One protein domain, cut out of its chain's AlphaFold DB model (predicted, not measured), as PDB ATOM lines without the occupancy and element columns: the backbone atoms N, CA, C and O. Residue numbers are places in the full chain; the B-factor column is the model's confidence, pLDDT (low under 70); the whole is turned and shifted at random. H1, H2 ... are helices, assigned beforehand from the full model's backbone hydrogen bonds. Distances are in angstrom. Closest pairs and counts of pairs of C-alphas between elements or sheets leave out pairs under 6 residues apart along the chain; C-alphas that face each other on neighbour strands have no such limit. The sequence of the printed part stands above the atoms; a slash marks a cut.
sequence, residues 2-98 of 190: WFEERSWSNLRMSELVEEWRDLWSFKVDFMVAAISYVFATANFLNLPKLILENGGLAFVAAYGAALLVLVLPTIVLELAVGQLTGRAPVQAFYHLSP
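This is residues 2 to 98 of the 190 residues of an uncharacterized protein of Ancylostoma caninum (UniProt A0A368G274). The long helix H4 makes one side of an open, flat frame, with the short helices H3 and H5 at its two ends. H2 slopes near H4, and residues 2 to 13 of H1 stick out free. The printed part has 97 residues with five named helices, H1 to H5 in order, and is all helix. It is extended, with a radius of gyration of the C-alphas of 19.8 A and spans of 63 by 32 by 17 A.

H4, residues 57 to 85, has a kink of 28 degrees near residue 66. Its residues 81 to 85 touch H5, residues 89 to 96; the closest C-alphas, Thr 85 and Ala 92, are 5.5 A apart. H3, residues 47 to 53, only just touches H4, with 3 pairs of C-alphas within 8 A, and only at the corner; the closest C-alphas, Ile 51 and Phe 59, are 6.3 A apart. H2, residues 27 to 41, and H4 are near each other. H1, residues 2 to 18, touches no helix. O i to N i+4 pairs are within hydrogen-bond range throughout H1, H2, H3 and H5, and 23 of 25 in H4.

H4 runs 40.8 A from C-alpha 57 (81.924, 45.019, 3.765) to C-alpha 85 (90.776, 9.152, -13.626). H1 is 24.5 A long, H2 21.5 A.

The printed part has no cut and no long link. Residues 2 to 21 are under pLDDT 70.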
ATOM      1  N   TRP A   2     110.575  -4.079 -23.960       46.47
ATOM      2  CA  TRP A   2     110.178  -3.924 -22.539       46.47
ATOM      3  C   TRP A   2     109.149  -2.807 -22.248       46.47
ATOM      4  O   TRP A   2     108.481  -2.834 -21.215       46.47
ATOM      5  N   PHE A   3     109.054  -1.784 -23.107       46.31
ATOM      6  CA  PHE A   3     108.155  -0.639 -22.898       46.31
ATOM      7  C   PHE A   3     106.687  -0.994 -23.179       46.31
ATOM      8  O   PHE A   3     105.803  -0.577 -22.434       46.31
ATOM      9  N   GLU A   4     106.448  -1.818 -24.201       54.31
ATOM     10  CA  GLU A   4     105.112  -2.280 -24.584       54.31
ATOM     11  C   GLU A   4     104.506  -3.165 -23.484       54.31
ATOM     12  O   GLU A   4     103.394  -2.923 -23.027       54.31
ATOM     13  N   GLU A   5     105.255  -4.153 -22.982       54.00
ATOM     14  CA  GLU A   5     104.775  -5.103 -21.963       54.00
ATOM     15  C   GLU A   5     104.423  -4.426 -20.633       54.00
ATOM     16  O   GLU A   5     103.450  -4.798 -19.968       54.00
ATOM     17  N   ARG A   6     105.163  -3.374 -20.258       58.00
ATOM     18  CA  ARG A   6     104.825  -2.542 -19.098       58.00
ATOM     19  C   ARG A   6     103.528  -1.753 -19.319       58.00
ATOM     20  O   ARG A   6     102.795  -1.530 -18.363       58.00
ATOM     21  N   SER A   7     103.208  -1.367 -20.555       55.81
ATOM     22  CA  SER A   7     101.933  -0.715 -20.888       55.81
ATOM     23  C   SER A   7     100.756  -1.686 -20.748       55.81
ATOM     24  O   SER A   7      99.811  -1.405 -20.013       55.81
ATOM     25  N   TRP A   8     100.853  -2.875 -21.356       54.44
ATOM     26  CA  TRP A   8      99.794  -3.895 -21.310       54.44
ATOM     27  C   TRP A   8      99.540  -4.434 -19.901       54.44
ATOM     28  O   TRP A   8      98.391  -4.673 -19.533       54.44
ATOM     29  N   SER A   9     100.593  -4.603 -19.098       59.59
ATOM     30  CA  SER A   9     100.440  -5.006 -17.696       59.59
ATOM     31  C   SER A   9      99.801  -3.908 -16.847       59.59
ATOM     32  O   SER A   9      98.917  -4.218 -16.058       59.59
ATOM     33  N   ASN A  10     100.167  -2.636 -17.039       57.84
ATOM     34  CA  ASN A  10      99.535  -1.518 -16.334       57.84
ATOM     35  C   ASN A  10      98.065  -1.335 -16.727       57.84
ATOM     36  O   ASN A  10      97.249  -1.091 -15.847       57.84
ATOM     37  N   LEU A  11      97.720  -1.498 -18.008       61.28
ATOM     38  CA  LEU A  11      96.335  -1.442 -18.488       61.28
ATOM     39  C   LEU A  11      95.491  -2.561 -17.870       61.28
ATOM     40  O   LEU A  11      94.460  -2.284 -17.263       61.28
ATOM     41  N   ARG A  12      95.982  -3.805 -17.908       58.94
ATOM     42  CA  ARG A  12      95.272  -4.962 -17.343       58.94
ATOM     43  C   ARG A  12      95.155  -4.891 -15.814       58.94
ATOM     44  O   ARG A  12      94.132  -5.268 -15.257       58.94
ATOM     45  N   MET A  13      96.176  -4.365 -15.131       57.94
ATOM     46  CA  MET A  13      96.112  -4.088 -13.690       57.94
ATOM     47  C   MET A  13      95.112  -2.970 -13.380       57.94
ATOM     48  O   MET A  13      94.417  -3.026 -12.374       57.94
ATOM     49  N   SER A  14      95.033  -1.952 -14.240       57.78
ATOM     50  CA  SER A  14      94.126  -0.820 -14.072       57.78
ATOM     51  C   SER A  14      92.655  -1.200 -14.276       57.78
ATOM     52  O   SER A  14      91.825  -0.697 -13.527       57.78
ATOM     53  N   GLU A  15      92.369  -2.138 -15.190       56.31
ATOM     54  CA  GLU A  15      91.048  -2.759 -15.396       56.31
ATOM     55  C   GLU A  15      90.631  -3.615 -14.192       56.31
ATOM     56  O   GLU A  15      89.538  -3.447 -13.660       56.31
ATOM     57  N   LEU A  16      91.523  -4.486 -13.700       57.41
ATOM     58  CA  LEU A  16      91.237  -5.348 -12.544       57.41
ATOM     59  C   LEU A  16      91.057  -4.555 -11.239       57.41
ATOM     60  O   LEU A  16      90.332  -4.989 -10.352       57.41
ATOM     61  N   VAL A  17      91.719  -3.402 -11.099       55.00
ATOM     62  CA  VAL A  17      91.542  -2.496  -9.950       55.00
ATOM     63  C   VAL A  17      90.266  -1.651 -10.084       55.00
ATOM     64  O   VAL A  17      89.665  -1.308  -9.068       55.00
ATOM     65  N   GLU A  18      89.826  -1.334 -11.307       53.78
ATOM     66  CA  GLU A  18      88.564  -0.617 -11.549       53.78
ATOM     67  C   GLU A  18      87.333  -1.434 -11.128       53.78
ATOM     68  O   GLU A  18      86.369  -0.850 -10.636       53.78
ATOM     69  N   GLU A  19      87.393  -2.766 -11.221       52.22
ATOM     70  CA  GLU A  19      86.299  -3.673 -10.834       52.22
ATOM     71  C   GLU A  19      86.032  -3.715  -9.308       52.22
ATOM     72  O   GLU A  19      84.932  -4.063  -8.886       52.22
ATOM     73  N   TRP A  20      86.989  -3.282  -8.471       58.19
ATOM     74  CA  TRP A  20      86.878  -3.272  -6.997       58.19
ATOM     75  C   TRP A  20      86.770  -1.873  -6.373       58.19
ATOM     76  O   TRP A  20      86.915  -1.725  -5.155       58.19
ATOM     77  N   ARG A  21      86.551  -0.817  -7.168       68.88
ATOM     78  CA  ARG A  21      86.427   0.538  -6.613       68.88
ATOM     79  C   ARG A  21      85.055   0.726  -5.977       68.88
ATOM     80  O   ARG A  21      84.045   0.728  -6.670       68.88
ATOM     81  N   ASP A  22      85.039   0.988  -4.675       80.19
ATOM     82  CA  ASP A  22      83.799   1.255  -3.954       80.19
ATOM     83  C   ASP A  22      83.147   2.558  -4.465       80.19
ATOM     84  O   ASP A  22      83.789   3.618  -4.551       80.19
ATOM     85  N   LEU A  23      81.881   2.471  -4.878       83.75
ATOM     86  CA  LEU A  23      81.085   3.625  -5.293       83.75
ATOM     87  C   LEU A  23      80.259   4.129  -4.112       83.75
ATOM     88  O   LEU A  23      79.792   3.362  -3.278       83.75
ATOM     89  N   TRP A  24      80.022   5.438  -4.080       84.44
ATOM     90  CA  TRP A  24      79.087   6.030  -3.128       84.44
ATOM     91  C   TRP A  24      77.700   5.404  -3.290       84.44
ATOM     92  O   TRP A  24      77.160   5.383  -4.399       84.44
ATOM     93  N   SER A  25      77.118   4.934  -2.186       87.19
ATOM     94  CA  SER A  25      75.787   4.318  -2.185       87.19
ATOM     95  C   SER A  25      74.701   5.313  -2.596       87.19
ATOM     96  O   SER A  25      73.808   4.965  -3.370       87.19
ATOM     97  N   PHE A  26      74.806   6.571  -2.147       90.00
ATOM     98  CA  PHE A  26      73.901   7.646  -2.542       90.00
ATOM     99  C   PHE A  26      74.651   8.889  -3.020       90.00
ATOM    100  O   PHE A  26      75.703   9.266  -2.507       90.00
ATOM    101  N   LYS A  27      74.051   9.607  -3.979       89.12
ATOM    102  CA  LYS A  27      74.590  10.890  -4.466       89.12
ATOM    103  C   LYS A  27      74.669  11.943  -3.357       89.12
ATOM    104  O   LYS A  27      75.529  12.815  -3.403       89.12
ATOM    105  N   VAL A  28      73.767  11.869  -2.379       93.69
ATOM    106  CA  VAL A  28      73.721  12.806  -1.250       93.69
ATOM    107  C   VAL A  28      74.966  12.667  -0.376       93.69
ATOM    108  O   VAL A  28      75.514  13.688   0.025       93.69
ATOM    109  N   ASP A  29      75.474  11.450  -0.168       92.25
ATOM    110  CA  ASP A  29      76.680  11.205   0.633       92.25
ATOM    111  C   ASP A  29      77.891  11.920   0.027       92.25
ATOM    112  O   ASP A  29      78.636  12.615   0.720       92.25
ATOM    113  N   PHE A  30      78.019  11.842  -1.302       90.00
ATOM    114  CA  PHE A  30      79.037  12.579  -2.042       90.00
ATOM    115  C   PHE A  30      78.862  14.100  -1.912       90.00
ATOM    116  O   PHE A  30      79.835  14.811  -1.673       90.00
ATOM    117  N   MET A  31      77.634  14.615  -2.031       92.50
ATOM    118  CA  MET A  31      77.369  16.056  -1.910       92.50
ATOM    119  C   MET A  31      77.688  16.582  -0.507       92.50
ATOM    120  O   MET A  31      78.292  17.644  -0.373       92.50
ATOM    121  N   VAL A  32      77.326  15.838   0.538       93.94
ATOM    122  CA  VAL A  32      77.618  16.202   1.932       93.94
ATOM    123  C   VAL A  32      79.128  16.191   2.186       93.94
ATOM    124  O   VAL A  32      79.644  17.130   2.794       93.94
ATOM    125  N   ALA A  33      79.847  15.188   1.672       91.69
ATOM    126  CA  ALA A  33      81.306  15.134   1.747       91.69
ATOM    127  C   ALA A  33      81.978  16.290   0.980       91.69
ATOM    128  O   ALA A  33      82.938  16.889   1.463       91.69
ATOM    129  N   ALA A  34      81.459  16.650  -0.195       89.81
ATOM    130  CA  ALA A  34      81.979  17.768  -0.973       89.81
ATOM    131  C   ALA A  34      81.761  19.107  -0.250       89.81
ATOM    132  O   ALA A  34      82.680  19.917  -0.153       89.81
ATOM    133  N   ILE A  35      80.571  19.332   0.309       91.19
ATOM    134  CA  ILE A  35      80.253  20.555   1.054       91.19
ATOM    135  C   ILE A  35      81.147  20.676   2.295       91.19
ATOM    136  O   ILE A  35      81.720  21.742   2.529       91.19
ATOM    137  N   SER A  36      81.321  19.598   3.066       90.94
ATOM    138  CA  SER A  36      82.182  19.619   4.255       90.94
ATOM    139  C   SER A  36      83.644  19.916   3.906       90.94
ATOM    140  O   SER A  36      84.293  20.671   4.630       90.94
ATOM    141  N   TYR A  37      84.136  19.428   2.763       88.50
ATOM    142  CA  TYR A  37      85.459  19.776   2.245       88.50
ATOM    143  C   TYR A  37      85.604  21.278   1.939       88.50
ATOM    144  O   TYR A  37      86.602  21.895   2.329       88.50
ATOM    145  N   VAL A  38      84.595  21.903   1.314       87.69
ATOM    146  CA  VAL A  38      84.600  23.359   1.069       87.69
ATOM    147  C   VAL A  38      84.615  24.133   2.386       87.69
ATOM    148  O   VAL A  38      85.401  25.069   2.542       87.69
ATOM    149  N   PHE A  39      83.795  23.719   3.358       86.19
ATOM    150  CA  PHE A  39      83.761  24.353   4.675       86.19
ATOM    151  C   PHE A  39      85.072  24.206   5.449       86.19
ATOM    152  O   PHE A  39      85.494  25.167   6.088       86.19
ATOM    153  N   ALA A  40      85.732  23.050   5.365       84.00
ATOM    154  CA  ALA A  40      87.017  22.803   6.017       84.00
ATOM    155  C   ALA A  40      88.164  23.616   5.395       84.00
ATOM    156  O   ALA A  40      89.079  24.040   6.100       84.00
ATOM    157  N   THR A  41      88.111  23.849   4.082       81.88
ATOM    158  CA  THR A  41      89.115  24.648   3.361       81.88
ATOM    159  C   THR A  41      88.925  26.148   3.600       81.88
ATOM    160  O   THR A  41      89.880  26.927   3.571       81.88
ATOM    161  N   ALA A  42      87.693  26.579   3.859       79.38
ATOM    162  CA  ALA A  42      87.373  27.974   4.093       79.38
ATOM    163  C   ALA A  42      87.705  28.420   5.529       79.38
ATOM    164  O   ALA A  42      87.328  27.804   6.522       79.38
ATOM    165  N   ASN A  43      88.358  29.575   5.650       80.38
ATOM    166  CA  ASN A  43      88.764  30.154   6.932       80.38
ATOM    167  C   ASN A  43      87.606  30.874   7.660       80.38
ATOM    168  O   ASN A  43      87.716  32.048   8.018       80.38
ATOM    169  N   PHE A  44      86.471  30.196   7.855       79.00
ATOM    170  CA  PHE A  44      85.246  30.807   8.388       79.00
ATOM    171  C   PHE A  44      85.412  31.395   9.792       79.00
ATOM    172  O   PHE A  44      84.847  32.447  10.077       79.00
ATOM    173  N   LEU A  45      86.207  30.759  10.658       79.31
ATOM    174  CA  LEU A  45      86.376  31.197  12.050       79.31
ATOM    175  C   LEU A  45      87.153  32.513  12.176       79.31
ATOM    176  O   LEU A  45      86.848  33.327  13.043       79.31
ATOM    177  N   ASN A  46      88.136  32.749  11.306       84.25
ATOM    178  CA  ASN A  46      88.920  33.986  11.332       84.25
ATOM    179  C   ASN A  46      88.345  35.069  10.414       84.25
ATOM    180  O   ASN A  46      88.753  36.228  10.509       84.25
ATOM    181  N   LEU A  47      87.390  34.711   9.549       86.69
ATOM    182  CA  LEU A  47      86.748  35.631   8.619       86.69
ATOM    183  C   LEU A  47      86.200  36.893   9.314       86.69
ATOM    184  O   LEU A  47      86.507  37.980   8.831       86.69
ATOM    185  N   PRO A  48      85.476  36.826  10.455       85.69
ATOM    186  CA  PRO A  48      84.939  38.026  11.097       85.69
ATOM    187  C   PRO A  48      86.043  38.993  11.521       85.69
ATOM    188  O   PRO A  48      85.950  40.192  11.275       85.69
ATOM    189  N   LYS A  49      87.128  38.463  12.096       85.25
ATOM    190  CA  LYS A  49      88.282  39.268  12.496       85.25
ATOM    191  C   LYS A  49      88.926  39.944  11.284       85.25
ATOM    192  O   LYS A  49      89.179  41.144  11.316       85.25
ATOM    193  N   LEU A  50      89.121  39.194  10.201       86.44
ATOM    194  CA  LEU A  50      89.733  39.700   8.976       86.44
ATOM    195  C   LEU A  50      88.881  40.790   8.307       86.44
ATOM    196  O   LEU A  50      89.425  41.755   7.775       86.44
ATOM    197  N   ILE A  51      87.554  40.664   8.363       89.88
ATOM    198  CA  ILE A  51      86.611  41.674   7.869       89.88
ATOM    199  C   ILE A  51      86.737  42.967   8.678       89.88
ATOM    200  O   ILE A  51      86.797  44.045   8.090       89.88
ATOM    201  N   LEU A  52      86.803  42.874  10.010       87.56
ATOM    202  CA  LEU A  52      86.930  44.053  10.872       87.56
ATOM    203  C   LEU A  52      88.248  44.804  10.634       87.56
ATOM    204  O   LEU A  52      88.248  46.032  10.614       87.56
ATOM    205  N   GLU A  53      89.353  44.087  10.420       87.56
ATOM    206  CA  GLU A  53      90.676  44.693  10.214       87.56
ATOM    207  C   GLU A  53      90.847  45.310   8.813       87.56
ATOM    208  O   GLU A  53      91.545  46.311   8.670       87.56
ATOM    209  N   ASN A  54      90.185  44.767   7.782       87.81
ATOM    210  CA  ASN A  54      90.402  45.154   6.378       87.81
ATOM    211  C   ASN A  54      89.297  46.040   5.772       87.81
ATOM    212  O   ASN A  54      89.108  46.057   4.556       87.81
ATOM    213  N   GLY A  55      88.559  46.794   6.590       84.69
ATOM    214  CA  GLY A  55      87.584  47.770   6.080       84.69
ATOM    215  C   GLY A  55      86.183  47.206   5.812       84.69
ATOM    216  O   GLY A  55      85.424  47.762   5.016       84.69
ATOM    217  N   GLY A  56      85.808  46.123   6.491       87.94
ATOM    218  CA  GLY A  56      84.425  45.667   6.586       87.94
ATOM    219  C   GLY A  56      83.874  45.085   5.283       87.94
ATOM    220  O   GLY A  56      84.444  44.177   4.679       87.94
ATOM    221  N   LEU A  57      82.719  45.597   4.854       88.00
ATOM    222  CA  LEU A  57      81.924  45.019   3.765       88.00
ATOM    223  C   LEU A  57      82.632  45.049   2.398       88.00
ATOM    224  O   LEU A  57      82.444  44.133   1.598       88.00
ATOM    225  N   ALA A  58      83.469  46.056   2.133       91.44
ATOM    226  CA  ALA A  58      84.223  46.142   0.879       91.44
ATOM    227  C   ALA A  58      85.189  44.954   0.714       91.44
ATOM    228  O   ALA A  58      85.289  44.374  -0.369       91.44
ATOM    229  N   PHE A  59      85.828  44.531   1.809       90.50
ATOM    230  CA  PHE A  59      86.675  43.342   1.831       90.50
ATOM    231  C   PHE A  59      85.866  42.062   1.607       90.50
ATOM    232  O   PHE A  59      86.302  41.192   0.859       90.50
ATOM    233  N   VAL A  60      84.664  41.961   2.183       90.31
ATOM    234  CA  VAL A  60      83.774  40.801   1.983       90.31
ATOM    235  C   VAL A  60      83.417  40.626   0.510       90.31
ATOM    236  O   VAL A  60      83.485  39.511  -0.004       90.31
ATOM    237  N   ALA A  61      83.070  41.716  -0.180       92.19
ATOM    238  CA  ALA A  61      82.724  41.669  -1.598       92.19
ATOM    239  C   ALA A  61      83.919  41.222  -2.461       92.19
ATOM    240  O   ALA A  61      83.776  40.324  -3.293       92.19
ATOM    241  N   ALA A  62      85.104  41.792  -2.224       91.69
ATOM    242  CA  ALA A  62      86.322  41.414  -2.941       91.69
ATOM    243  C   ALA A  62      86.742  39.958  -2.654       91.69
ATOM    244  O   ALA A  62      87.068  39.213  -3.578       91.69
ATOM    245  N   TYR A  63      86.679  39.529  -1.390       89.94
ATOM    246  CA  TYR A  63      86.988  38.163  -0.969       89.94
ATOM    247  C   TYR A  63      86.005  37.149  -1.572       89.94
ATOM    248  O   TYR A  63      86.424  36.131  -2.117       89.94
ATOM    249  N   GLY A  64      84.704  37.450  -1.556       90.31
ATOM    250  CA  GLY A  64      83.676  36.616  -2.181       90.31
ATOM    251  C   GLY A  64      83.877  36.462  -3.690       90.31
ATOM    252  O   GLY A  64      83.797  35.349  -4.210       90.31
ATOM    253  N   ALA A  65      84.213  37.547  -4.393       93.50
ATOM    254  CA  ALA A  65      84.525  37.492  -5.820       93.50
ATOM    255  C   ALA A  65      85.769  36.630  -6.103       93.50
ATOM    256  O   ALA A  65      85.747  35.793  -7.004       93.50
ATOM    257  N   ALA A  66      86.827  36.774  -5.298       91.06
ATOM    258  CA  ALA A  66      88.033  35.958  -5.426       91.06
ATOM    259  C   ALA A  66      87.756  34.463  -5.186       91.06
ATOM    260  O   ALA A  66      88.278  33.623  -5.918       91.06
ATOM    261  N   LEU A  67      86.894  34.115  -4.223       89.62
ATOM    262  CA  LEU A  67      86.474  32.727  -4.006       89.62
ATOM    263  C   LEU A  67      85.736  32.153  -5.223       89.62
ATOM    264  O   LEU A  67      86.016  31.032  -5.639       89.62
ATOM    265  N   LEU A  68      84.827  32.915  -5.831       91.00
ATOM    266  CA  LEU A  68      84.106  32.445  -7.015       91.00
ATOM    267  C   LEU A  68      85.020  32.282  -8.235       91.00
ATOM    268  O   LEU A  68      84.846  31.342  -9.001       91.00
ATOM    269  N   VAL A  69      85.997  33.173  -8.416       94.75
ATOM    270  CA  VAL A  69      86.886  33.150  -9.591       94.75
ATOM    271  C   VAL A  69      88.034  32.155  -9.441       94.75
ATOM    272  O   VAL A  69      88.500  31.630 -10.444       94.75
ATOM    273  N   LEU A  70      88.504  31.888  -8.222       91.62
ATOM    274  CA  LEU A  70      89.645  31.000  -7.991       91.62
ATOM    275  C   LEU A  70      89.214  29.654  -7.411       91.62
ATOM    276  O   LEU A  70      89.547  28.614  -7.963       91.62
ATOM    277  N   VAL A  71      88.438  29.652  -6.328       90.69
ATOM    278  CA  VAL A  71      88.128  28.417  -5.591       90.69
ATOM    279  C   VAL A  71      87.105  27.559  -6.332       90.69
ATOM    280  O   VAL A  71      87.311  26.354  -6.456       90.69
ATOM    281  N   LEU A  72      86.038  28.155  -6.877       90.81
ATOM    282  CA  LEU A  72      85.027  27.407  -7.636       90.81
ATOM    283  C   LEU A  72      85.630  26.634  -8.829       90.81
ATOM    284  O   LEU A  72      85.414  25.422  -8.895       90.81
ATOM    285  N   PRO A  73      86.393  27.253  -9.758       93.12
ATOM    286  CA  PRO A  73      86.962  26.507 -10.875       93.12
ATOM    287  C   PRO A  73      88.007  25.488 -10.429       93.12
ATOM    288  O   PRO A  73      88.070  24.417 -11.028       93.12
ATOM    289  N   THR A  74      88.785  25.759  -9.376       91.25
ATOM    290  CA  THR A  74      89.732  24.771  -8.842       91.25
ATOM    291  C   THR A  74      89.012  23.539  -8.299       91.25
ATOM    292  O   THR A  74      89.394  22.428  -8.650       91.25
ATOM    293  N   ILE A  75      87.931  23.703  -7.531       90.75
ATOM    294  CA  ILE A  75      87.147  22.565  -7.023       90.75
ATOM    295  C   ILE A  75      86.517  21.784  -8.177       90.75
ATOM    296  O   ILE A  75      86.578  20.557  -8.200       90.75
ATOM    297  N   VAL A  76      85.936  22.471  -9.166       92.31
ATOM    298  CA  VAL A  76      85.354  21.803 -10.341       92.31
ATOM    299  C   VAL A  76      86.424  21.035 -11.118       92.31
ATOM    300  O   VAL A  76      86.169  19.906 -11.536       92.31
ATOM    301  N   LEU A  77      87.622  21.603 -11.273       91.69
ATOM    302  CA  LEU A  77      88.754  20.943 -11.918       91.69
ATOM    303  C   LEU A  77      89.194  19.694 -11.143       91.69
ATOM    304  O   LEU A  77      89.347  18.634 -11.745       91.69
ATOM    305  N   GLU A  78      89.368  19.794  -9.826       90.31
ATOM    306  CA  GLU A  78      89.766  18.659  -8.985       90.31
ATOM    307  C   GLU A  78      88.731  17.533  -9.022       90.31
ATOM    308  O   GLU A  78      89.088  16.364  -9.195       90.31
ATOM    309  N   LEU A  79      87.444  17.876  -8.936       90.44
ATOM    310  CA  LEU A  79      86.363  16.902  -9.048       90.44
ATOM    311  C   LEU A  79      86.318  16.272 -10.444       90.44
ATOM    312  O   LEU A  79      86.188  15.054 -10.546       90.44
ATOM    313  N   ALA A  80      86.475  17.055 -11.516       91.50
ATOM    314  CA  ALA A  80      86.497  16.536 -12.884       91.50
ATOM    315  C   ALA A  80      87.664  15.562 -13.107       91.50
ATOM    316  O   ALA A  80      87.463  14.484 -13.667       91.50
ATOM    317  N   VAL A  81      88.865  15.893 -12.620       89.81
ATOM    318  CA  VAL A  81      90.038  15.005 -12.685       89.81
ATOM    319  C   VAL A  81      89.809  13.730 -11.870       89.81
ATOM    320  O   VAL A  81      90.129  12.635 -12.342       89.81
ATOM    321  N   GLY A  82      89.216  13.843 -10.679       88.31
ATOM    322  CA  GLY A  82      88.872  12.696  -9.839       88.31
ATOM    323  C   GLY A  82      87.857  11.757 -10.495       88.31
ATOM    324  O   GLY A  82      88.046  10.541 -10.471       88.31
ATOM    325  N   GLN A  83      86.821  12.303 -11.139       87.88
ATOM    326  CA  GLN A  83      85.815  11.510 -11.855       87.88
ATOM    327  C   GLN A  83      86.369  10.879 -13.140       87.88
ATOM    328  O   GLN A  83      86.032   9.739 -13.442       87.88
ATOM    329  N   LEU A  84      87.233  11.586 -13.877       86.50
ATOM    330  CA  LEU A  84      87.817  11.088 -15.127       86.50
ATOM    331  C   LEU A  84      88.829   9.960 -14.891       86.50
ATOM    332  O   LEU A  84      88.877   9.000 -15.653       86.50
ATOM    333  N   THR A  85      89.674  10.097 -13.868       85.00
ATOM    334  CA  THR A  85      90.776   9.152 -13.626       85.00
ATOM    335  C   THR A  85      90.414   8.035 -12.658       85.00
ATOM    336  O   THR A  85      91.073   6.997 -12.696       85.00
ATOM    337  N   GLY A  86      89.430   8.248 -11.773       82.50
ATOM    338  CA  GLY A  86      88.981   7.267 -10.780       82.50
ATOM    339  C   GLY A  86      90.064   6.797  -9.802       82.50
ATOM    340  O   GLY A  86      89.912   5.742  -9.190       82.50
ATOM    341  N   ARG A  87      91.178   7.533  -9.675       83.56
ATOM    342  CA  ARG A  87      92.405   7.099  -8.983       83.56
ATOM    343  C   ARG A  87      92.861   8.111  -7.934       83.56
ATOM    344  O   ARG A  87      92.465   9.273  -7.945       83.56
ATOM    345  N   ALA A  88      93.740   7.669  -7.033       85.50
ATOM    346  CA  ALA A  88      94.388   8.536  -6.051       85.50
ATOM    347  C   ALA A  88      95.192   9.662  -6.740       85.50
ATOM    348  O   ALA A  88      95.742   9.426  -7.817       85.50
ATOM    349  N   PRO A  89      95.354  10.853  -6.128       86.19
ATOM    350  CA  PRO A  89      95.896  12.046  -6.794       86.19
ATOM    351  C   PRO A  89      97.276  11.835  -7.441       86.19
ATOM    352  O   PRO A  89      97.508  12.275  -8.564       86.19
ATOM    353  N   VAL A  90      98.183  11.087  -6.801       88.50
ATOM    354  CA  VAL A  90      99.508  10.765  -7.374       88.50
ATOM    355  C   VAL A  90      99.390   9.969  -8.678       88.50
ATOM    356  O   VAL A  90     100.113  10.236  -9.638       88.50
ATOM    357  N   GLN A  91      98.484   8.991  -8.716       85.88
ATOM    358  CA  GLN A  91      98.243   8.163  -9.896       85.88
ATOM    359  C   GLN A  91      97.420   8.921 -10.943       85.88
ATOM    360  O   GLN A  91      97.745   8.844 -12.123       85.88
ATOM    361  N   ALA A  92      96.420   9.701 -10.526       86.81
ATOM    362  CA  ALA A  92      95.594  10.528 -11.402       86.81
ATOM    363  C   ALA A  92      96.448  11.490 -12.244       86.81
ATOM    364  O   ALA A  92      96.352  11.494 -13.472       86.81
ATOM    365  N   PHE A  93      97.357  12.235 -11.605       86.38
ATOM    366  CA  PHE A  93      98.246  13.148 -12.326       86.38
ATOM    367  C   PHE A  93      99.293  12.418 -13.167       86.38
ATOM    368  O   PHE A  93      99.605  12.890 -14.255       86.38
ATOM    369  N   TYR A  94      99.784  11.254 -12.727       85.62
ATOM    370  CA  TYR A  94     100.701  10.430 -13.522       85.62
ATOM    371  C   TYR A  94     100.057   9.915 -14.822       85.62
ATOM    372  O   TYR A  94     100.724   9.897 -15.856       85.62
ATOM    373  N   HIS A  95      98.774   9.536 -14.780       82.19
ATOM    374  CA  HIS A  95      98.018   9.099 -15.959       82.19
ATOM    375  C   HIS A  95      97.729  10.238 -16.945       82.19
ATOM    376  O   HIS A  95      97.672   9.986 -18.145       82.19
ATOM    377  N   LEU A  96      97.583  11.480 -16.467       82.88
ATOM    378  CA  LEU A  96      97.481  12.657 -17.334       82.88
ATOM    379  C   LEU A  96      98.827  12.992 -17.983       82.88
ATOM    380  O   LEU A  96      98.929  13.102 -19.204       82.88
ATOM    381  N   SER A  97      99.869  13.181 -17.169       83.94
ATOM    382  CA  SER A  97     101.235  13.320 -17.658       83.94
ATOM    383  C   SER A  97     102.251  12.949 -16.566       83.94
ATOM    384  O   SER A  97     102.131  13.377 -15.414       83.94
ATOM    385  N   PRO A  98     103.329  12.218 -16.898       82.50
ATOM    386  CA  PRO A  98     104.332  11.823 -15.909       82.50
ATOM    387  C   PRO A  98     105.067  13.023 -15.284       82.50
ATOM    388  O   PRO A  98     105.602  12.899 -14.182       82.50
TER     389      PRO A  98